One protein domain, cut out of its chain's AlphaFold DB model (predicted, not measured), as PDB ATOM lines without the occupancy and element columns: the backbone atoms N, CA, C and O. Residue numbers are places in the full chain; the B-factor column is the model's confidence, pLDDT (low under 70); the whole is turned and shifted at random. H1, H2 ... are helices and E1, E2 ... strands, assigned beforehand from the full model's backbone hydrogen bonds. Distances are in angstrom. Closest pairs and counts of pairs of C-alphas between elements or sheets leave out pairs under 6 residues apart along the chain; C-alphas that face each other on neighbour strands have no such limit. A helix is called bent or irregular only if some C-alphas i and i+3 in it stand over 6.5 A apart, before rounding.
ATOM      1  N   ASN A   2      99.815 -26.144  88.521       62.47
ATOM      2  CA  ASN A   2      99.328 -25.273  89.597       62.47
ATOM      3  C   ASN A   2      97.814 -25.119  89.444       62.47
ATOM      4  O   ASN A   2      97.344 -24.455  88.527       62.47
ATOM      5  N   ILE A   3      97.052 -25.797  90.301       68.75
ATOM      6  CA  ILE A   3      95.603 -25.615  90.380       68.75
ATOM      7  C   ILE A   3      95.352 -24.460  91.347       68.75
ATOM      8  O   ILE A   3      95.693 -24.558  92.521       68.75
ATOM      9  N   GLU A   4      94.762 -23.376  90.855       83.69
ATOM     10  CA  GLU A   4      94.383 -22.215  91.678       83.69
ATOM     11  C   GLU A   4      92.941 -22.317  92.193       83.69
ATOM     12  O   GLU A   4      92.571 -21.688  93.184       83.69
ATOM     13  N   THR A   5      92.120 -23.149  91.544       90.75
ATOM     14  CA  THR A   5      90.704 -23.333  91.882       90.75
ATOM     15  C   THR A   5      90.276 -24.795  91.810       90.75
ATOM     16  O   THR A   5      90.534 -25.479  90.812       90.75
ATOM     17  N   LEU A   6      89.528 -25.248  92.813       92.69
ATOM     18  CA  LEU A   6      88.868 -26.548  92.825       92.69
ATOM     19  C   LEU A   6      87.451 -26.411  92.257       92.69
ATOM     20  O   LEU A   6      86.621 -25.678  92.792       92.69
ATOM     21  N   ARG A   7      87.161 -27.103  91.156       95.25
ATOM     22  CA  ARG A   7      85.834 -27.114  90.535       95.25
ATOM     23  C   ARG A   7      85.031 -28.271  91.108       95.25
ATOM     24  O   ARG A   7      85.380 -29.432  90.902       95.25
ATOM     25  N   ILE A   8      83.935 -27.948  91.781       96.06
ATOM     26  CA  ILE A   8      83.025 -28.918  92.382       96.06
ATOM     27  C   ILE A   8      81.676 -28.818  91.694       96.06
ATOM     28  O   ILE A   8      81.078 -27.745  91.621       96.06
ATOM     29  N   ARG A   9      81.177 -29.948  91.207       97.12
ATOM     30  CA  ARG A   9      79.805 -30.069  90.735       97.12
ATOM     31  C   ARG A   9      78.943 -30.628  91.852       97.12
ATOM     32  O   ARG A   9      79.119 -31.768  92.264       97.12
ATOM     33  N   HIS A  10      78.008 -29.812  92.310       95.38
ATOM     34  CA  HIS A  10      76.971 -30.205  93.252       95.38
ATOM     35  C   HIS A  10      75.875 -30.957  92.503       95.38
ATOM     36  O   HIS A  10      75.347 -30.457  91.504       95.38
ATOM     37  N   THR A  11      75.553 -32.144  92.990       95.50
ATOM     38  CA  THR A  11      74.543 -33.063  92.469       95.50
ATOM     39  C   THR A  11      73.807 -33.712  93.655       95.50
ATOM     40  O   THR A  11      73.875 -33.223  94.785       95.50
ATOM     41  N   ARG A  12      73.070 -34.791  93.413       94.75
ATOM     42  CA  ARG A  12      72.421 -35.590  94.453       94.75
ATOM     43  C   ARG A  12      72.516 -37.074  94.127       94.75
ATOM     44  O   ARG A  12      72.710 -37.446  92.970       94.75
ATOM     45  N   ASP A  13      72.386 -37.919  95.140       93.12
ATOM     46  CA  ASP A  13      72.296 -39.363  94.934       93.12
ATOM     47  C   ASP A  13      70.887 -39.796  94.469       93.12
ATOM     48  O   ASP A  13      69.989 -38.980  94.245       93.12
ATOM     49  N   ARG A  14      70.676 -41.109  94.311       90.19
ATOM     50  CA  ARG A  14      69.372 -41.671  93.907       90.19
ATOM     51  C   ARG A  14      68.269 -41.521  94.966       90.19
ATOM     52  O   ARG A  14      67.115 -41.785  94.654       90.19
ATOM     53  N   LEU A  15      68.622 -41.152  96.196       91.50
ATOM     54  CA  LEU A  15      67.725 -40.934  97.332       91.50
ATOM     55  C   LEU A  15      67.584 -39.437  97.660       91.50
ATOM     56  O   LEU A  15      67.196 -39.085  98.774       91.50
ATOM     57  N   ASP A  16      67.918 -38.564  96.706       91.19
ATOM     58  CA  ASP A  16      67.913 -37.109  96.833       91.19
ATOM     59  C   ASP A  16      68.822 -36.555  97.948       91.19
ATOM     60  O   ASP A  16      68.615 -35.432  98.410       91.19
ATOM     61  N   LYS A  17      69.856 -37.287  98.381       92.62
ATOM     62  CA  LYS A  17      70.849 -36.762  99.332       92.62
ATOM     63  C   LYS A  17      71.879 -35.883  98.619       92.62
ATOM     64  O   LYS A  17      72.290 -36.243  97.512       92.62
ATOM     65  N   GLN A  36      99.838 -26.759  99.920       88.50
ATOM     66  CA  GLN A  36      98.847 -27.039  98.883       88.50
ATOM     67  C   GLN A  36      97.789 -28.015  99.404       88.50
ATOM     68  O   GLN A  36      96.600 -27.769  99.220       88.50
ATOM     69  N   LEU A  37      98.196 -29.059 100.137       90.50
ATOM     70  CA  LEU A  37      97.265 -30.008 100.762       90.50
ATOM     71  C   LEU A  37      96.308 -29.325 101.747       90.50
ATOM     72  O   LEU A  37      95.111 -29.609 101.735       90.50
ATOM     73  N   ARG A  38      96.800 -28.380 102.560       92.94
ATOM     74  CA  ARG A  38      95.942 -27.603 103.475       92.94
ATOM     75  C   ARG A  38      94.931 -26.741 102.721       92.94
ATOM     76  O   ARG A  38      93.775 -26.675 103.131       92.94
ATOM     77  N   ARG A  39      95.335 -26.127 101.605       90.19
ATOM     78  CA  ARG A  39      94.435 -25.341 100.741       90.19
ATOM     79  C   ARG A  39      93.352 -26.223 100.111       90.19
ATOM     80  O   ARG A  39      92.182 -25.844 100.122       90.19
ATOM     81  N   PHE A  40      93.704 -27.426  99.644       91.38
ATOM     82  CA  PHE A  40      92.718 -28.407  99.172       91.38
ATOM     83  C   PHE A  40      91.736 -28.800 100.273       91.38
ATOM     84  O   PHE A  40      90.529 -28.768 100.045       91.38
ATOM     85  N   ALA A  41      92.233 -29.123 101.469       92.50
ATOM     86  CA  ALA A  41      91.388 -29.489 102.599       92.50
ATOM     87  C   ALA A  41      90.398 -28.367 102.955       92.50
ATOM     88  O   ALA A  41      89.208 -28.632 103.103       92.50
ATOM     89  N   ALA A  42      90.857 -27.113 103.013       93.25
ATOM     90  CA  ALA A  42      89.998 -25.965 103.297       93.25
ATOM     91  C   ALA A  42      88.885 -25.792 102.247       93.25
ATOM     92  O   ALA A  42      87.716 -25.645 102.607       93.25
ATOM     93  N   ALA A  43      89.220 -25.879 100.956       93.50
ATOM     94  CA  ALA A  43      88.227 -25.787  99.887       93.50
ATOM     95  C   ALA A  43      87.231 -26.958  99.900       93.50
ATOM     96  O   ALA A  43      86.045 -26.752  99.652       93.50
ATOM     97  N   LEU A  44      87.684 -28.176 100.221       94.12
ATOM     98  CA  LEU A  44      86.809 -29.344 100.356       94.12
ATOM     99  C   LEU A  44      85.839 -29.200 101.534       94.12
ATOM    100  O   LEU A  44      84.664 -29.527 101.388       94.12
ATOM    101  N   VAL A  45      86.299 -28.663 102.669       96.12
ATOM    102  CA  VAL A  45      85.437 -28.362 103.825       96.12
ATOM    103  C   VAL A  45      84.379 -27.322 103.458       96.12
ATOM    104  O   VAL A  45      83.204 -27.511 103.766       96.12
ATOM    105  N   GLN A  46      84.761 -26.256 102.748       95.50
ATOM    106  CA  GLN A  46      83.803 -25.251 102.281       95.50
ATOM    107  C   GLN A  46      82.779 -25.851 101.303       95.50
ATOM    108  O   GLN A  46      81.580 -25.619 101.437       95.50
ATOM    109  N   ALA A  47      83.234 -26.661 100.346       94.94
ATOM    110  CA  ALA A  47      82.353 -27.313  99.387       94.94
ATOM    111  C   ALA A  47      81.379 -28.300 100.045       94.94
ATOM    112  O   ALA A  47      80.241 -28.417  99.587       94.94
ATOM    113  N   ALA A  48      81.800 -28.989 101.110       96.12
ATOM    114  CA  ALA A  48      80.934 -29.863 101.893       96.12
ATOM    115  C   ALA A  48      79.814 -29.065 102.578       96.12
ATOM    116  O   ALA A  48      78.646 -29.402 102.397       96.12
ATOM    117  N   ALA A  49      80.152 -27.963 103.257       96.00
ATOM    118  CA  ALA A  49      79.164 -27.095 103.900       96.00
ATOM    119  C   ALA A  49      78.143 -26.529 102.892       96.00
ATOM    120  O   ALA A  49      76.936 -26.567 103.129       96.00
ATOM    121  N   ASP A  50      78.611 -26.070 101.728       94.56
ATOM    122  CA  ASP A  50      77.732 -25.578 100.662       94.56
ATOM    123  C   ASP A  50      76.826 -26.678 100.092       94.56
ATOM    124  O   ASP A  50      75.693 -26.407  99.694       94.56
ATOM    125  N   CYS A  51      77.324 -27.916 100.012       94.69
ATOM    126  CA  CYS A  51      76.555 -29.059  99.530       94.69
ATOM    127  C   CYS A  51      75.441 -29.419 100.519       94.69
ATOM    128  O   CYS A  51      74.289 -29.566 100.119       94.69
ATOM    129  N   GLU A  52      75.770 -29.492 101.809       93.94
ATOM    130  CA  GLU A  52      74.816 -29.768 102.889       93.94
ATOM    131  C   GLU A  52      73.715 -28.704 102.983       93.94
ATOM    132  O   GLU A  52      72.567 -29.029 103.283       93.94
ATOM    133  N   ALA A  53      74.039 -27.443 102.683       92.38
ATOM    134  CA  ALA A  53      73.088 -26.335 102.702       92.38
ATOM    135  C   ALA A  53      72.125 -26.308 101.498       92.38
ATOM    136  O   ALA A  53      71.160 -25.537 101.505       92.38
ATOM    137  N   ARG A  54      72.364 -27.098 100.442       87.19
ATOM    138  CA  ARG A  54      71.499 -27.089  99.252       87.19
ATOM    139  C   ARG A  54      70.245 -27.917  99.453       87.19
ATOM    140  O   ARG A  54      70.300 -29.079  99.837       87.19
ATOM    141  N   ASP A  55      69.121 -27.347  99.029       84.69
ATOM    142  CA  ASP A  55      67.912 -28.128  98.817       84.69
ATOM    143  C   ASP A  55      68.064 -28.997  97.563       84.69
ATOM    144  O   ASP A  55      68.176 -28.512  96.431       84.69
ATOM    145  N   THR A  56      68.110 -30.304  97.783       86.38
ATOM    146  CA  THR A  56      68.209 -31.327  96.744       86.38
ATOM    147  C   THR A  56      66.878 -32.004  96.451       86.38
ATOM    148  O   THR A  56      66.839 -32.903  95.609       86.38
ATOM    149  N   ARG A  57      65.777 -31.602  97.100       81.81
ATOM    150  CA  ARG A  57      64.469 -32.244  96.938       81.81
ATOM    151  C   ARG A  57      63.703 -31.680  95.744       81.81
ATOM    152  O   ARG A  57      63.783 -30.510  95.388       81.81
ATOM    153  N   GLY A  58      62.890 -32.542  95.137       80.25
ATOM    154  CA  GLY A  58      61.932 -32.147  94.107       80.25
ATOM    155  C   GLY A  58      62.449 -32.256  92.670       80.25
ATOM    156  O   GLY A  58      63.598 -32.604  92.395       80.25
ATOM    157  N   LYS A  59      61.540 -32.003  91.721       78.69
ATOM    158  CA  LYS A  59      61.755 -32.218  90.278       78.69
ATOM    159  C   LYS A  59      62.571 -31.115  89.596       78.69
ATOM    160  O   LYS A  59      62.987 -31.297  88.460       78.69
ATOM    161  N   HIS A  60      62.794 -29.996  90.284       79.81
ATOM    162  CA  HIS A  60      63.503 -28.826  89.757       79.81
ATOM    163  C   HIS A  60      64.959 -28.736  90.225       79.81
ATOM    164  O   HIS A  60      65.599 -27.710  90.012       79.81
ATOM    165  N   PHE A  61      65.493 -29.782  90.866       86.44
ATOM    166  CA  PHE A  61      66.915 -29.822  91.183       86.44
ATOM    167  C   PHE A  61      67.745 -29.752  89.896       86.44
ATOM    168  O   PHE A  61      67.525 -30.526  88.963       86.44
ATOM    169  N   VAL A  62      68.719 -28.844  89.872       89.12
ATOM    170  CA  VAL A  62      69.665 -28.691  88.766       89.12
ATOM    171  C   VAL A  62      71.081 -28.781  89.316       89.12
ATOM    172  O   VAL A  62      71.438 -28.100  90.287       89.12
ATOM    173  N   GLU A  63      71.897 -29.614  88.671       93.19
ATOM    174  CA  GLU A  63      73.324 -29.683  88.959       93.19
ATOM    175  C   GLU A  63      73.973 -28.313  88.747       93.19
ATOM    176  O   GLU A  63      73.661 -27.592  87.800       93.19
ATOM    177  N   LYS A  64      74.915 -27.942  89.613       94.06
ATOM    178  CA  LYS A  64      75.650 -26.681  89.453       94.06
ATOM    179  C   LYS A  64      77.109 -26.881  89.795       94.06
ATOM    180  O   LYS A  64      77.438 -27.370  90.875       94.06
ATOM    181  N   THR A  65      77.963 -26.429  88.891       96.31
ATOM    182  CA  THR A  65      79.405 -26.371  89.104       96.31
ATOM    183  C   THR A  65      79.777 -25.036  89.735       96.31
ATOM    184  O   THR A  65      79.353 -23.982  89.265       96.31
ATOM    185  N   VAL A  66      80.561 -25.090  90.805       95.75
ATOM    186  CA  VAL A  66      81.077 -23.940  91.548       95.75
ATOM    187  C   VAL A  66      82.596 -24.073  91.631       95.75
ATOM    188  O   VAL A  66      83.123 -25.179  91.766       95.75
ATOM    189  N   ALA A  67      83.300 -22.953  91.502       95.19
ATOM    190  CA  ALA A  67      84.743 -22.889  91.680       95.19
ATOM    191  C   ALA A  67      85.062 -22.389  93.092       95.19
ATOM    192  O   ALA A  67      84.583 -21.334  93.499       95.19
ATOM    193  N   TYR A  68      85.885 -23.145  93.812       93.38
ATOM    194  CA  TYR A  68      86.399 -22.807  95.133       93.38
ATOM    195  C   TYR A  68      87.847 -22.364  94.989       93.38
ATOM    196  O   TYR A  68      88.649 -23.062  94.365       93.38
ATOM    197  N   ALA A  69      88.188 -21.201  95.536       91.50
ATOM    198  CA  ALA A  69      89.557 -20.712  95.504       91.50
ATOM    199  C   ALA A  69      90.450 -21.569  96.412       91.50
ATOM    200  O   ALA A  69      90.097 -21.840  97.556       91.50
ATOM    201  N   LEU A  70      91.636 -21.937  95.929       88.19
ATOM    202  CA  LEU A  70      92.693 -22.555  96.740       88.19
ATOM    203  C   LEU A  70      93.624 -21.479  97.320       88.19
ATOM    204  O   LEU A  70      94.843 -21.653  97.368       88.19
ATOM    205  N   ALA A  71      93.040 -20.342  97.709       73.88
ATOM    206  CA  ALA A  71      93.754 -19.210  98.281       73.88
ATOM    207  C   ALA A  71      94.500 -19.627  99.564       73.88
ATOM    208  O   ALA A  71      94.075 -20.572 100.240       73.88
ATOM    209  N   PRO A  72      95.612 -18.955  99.909       60.81
ATOM    210  CA  PRO A  72      96.293 -19.211 101.170       60.81
ATOM    211  C   PRO A  72      95.307 -19.037 102.338       60.81
ATOM    212  O   PRO A  72      94.490 -18.110 102.305       60.81
ATOM    213  N   PRO A  73      95.341 -19.922 103.352       53.31
ATOM    214  CA  PRO A  73      94.572 -19.693 104.566       53.31
ATOM    215  C   PRO A  73      94.978 -18.330 105.129       53.31
ATOM    216  O   PRO A  73      96.168 -18.030 105.193       53.31
ATOM    217  N   ALA A  74      93.993 -17.500 105.484       51.69
ATOM    218  CA  ALA A  74      94.260 -16.232 106.148       51.69
ATOM    219  C   ALA A  74      95.141 -16.513 107.373       51.69
ATOM    220  O   ALA A  74      94.737 -17.287 108.246       51.69
ATOM    221  N   GLU A  75      96.346 -15.944 107.392       45.38
ATOM    222  CA  GLU A  75      97.224 -15.988 108.557       45.38
ATOM    223  C   GLU A  75      96.426 -15.461 109.755       45.38
ATOM    224  O   GLU A  75      95.891 -14.349 109.726       45.38
ATOM    225  N   ARG A  76      96.263 -16.312 110.766       38.03
ATOM    226  CA  ARG A  76      95.698 -15.971 112.068       38.03
ATOM    227  C   ARG A  76      96.788 -16.097 113.108       38.03
ATOM    228  O   ARG A  76      97.520 -17.110 113.038       38.03
TER     229      ARG A  76
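What this domain is: This is residues 2 to 17 and 36 to 76 of the 76 residues of an uncharacterized protein of Variovorax sp. SRS16 (UniProt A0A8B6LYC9). A slim two-stranded antiparallel ribbon, E1 beside E2, has one helix, H1, lying lengthwise over one of its faces, with the other face bare. The helix covers both strands with its residues 39 to 52; loops beyond one end of the ribbon, with the turn round Lys 59, and the tail to Arg 76 at the other end draw the whole out lengthwise. There are 57 printed residues, with two named strands and one named helix, in the order E1, H1, E2 along the chain; the sheet has the order E1 - E2, and the class is mixed, helices and strands. The whole is loose, with a radius of gyration of the C-alphas of 13.5 A, and elongated, with spans of 42 by 23 by 14 A.

How they stand to each other: The sheet is made of E1, residues 5 to 12, and E2, residues 64 to 69. They are antiparallel neighbours, with 149 degrees between their N-to-C directions. Among the C-alphas that face each other are those of Thr 5 and Ala 69, 4.6 A apart, those of Arg 9 and Thr 65, 4.1 A apart, and those of His 10 and Lys 64, 5.3 A apart. N of Leu 6 and O of Tyr 68 are within hydrogen-bond range at 2.8 A, and N of Val 66 and O of Ile 8 are also within hydrogen-bond range at 2.8 A. Outward from the sheet comes H1, residues 36 to 52. Within 10 A it has 24 pairs of C-alphas with E1 and 15 with E2, made by its residues 39 to 52. Within 8 A there are 4 pairs of C-alphas between E1 and H1; the closest C-alphas of the two are those of His 10 and Cys 51, 6.4 A apart. H1 and E2 also have 4 pairs of C-alphas within 8 A; the closest are those of Ala 43 and Tyr 68, 5.9 A apart. From centre to centre H1 is 10.6 A from E1 and 10.8 A from E2. In the backbone of H1 every O i to N i+4 pair is within hydrogen-bond range.

Where its parts are: E1 has 8 residues, Thr 5 to Arg 12, and is the longest strand by residues. It begins at C-alpha 5, (90.704, -23.333, 91.882), and measures 22.2 A from first to last C-alpha. E2 has 6 residues, Lys 64 to Ala 69, and measures 16.3 A; it ends at C-alpha 69, (89.557, -20.712, 95.504). H1 has 17 residues, Gln 36 to Glu 52, is not bent, and measures 24.5 A, from C-alpha 36 at (98.847, -27.039, 98.883) to C-alpha 52 at (74.816, -29.768, 102.889).

The domain as a whole: The two C-alphas farthest apart are those of Lys 59 and Arg 76, at 43.5 A. The first and last printed C-alphas, those of Asn 2 and Arg 76, are 24.6 A apart, and Arg 76 is the chain's last residue. Residues 18 to 35 are cut out and not printed, and across the cut C-alpha 17 and C-alpha 36 are 29.6 A apart. The link across the cut joins E1 to H1, with 23 residues between them in the chain. The link from H1 to E2, printed whole, is long, with 11 residues between them. The mean pLDDT of the printed part is 86.6; the model's confidence is low, under 70, at 7 residues, namely residues 2 to 3 and residues 72 to 76. The mean pLDDT is 95 for E1, 93 for H1 and 94 for E2.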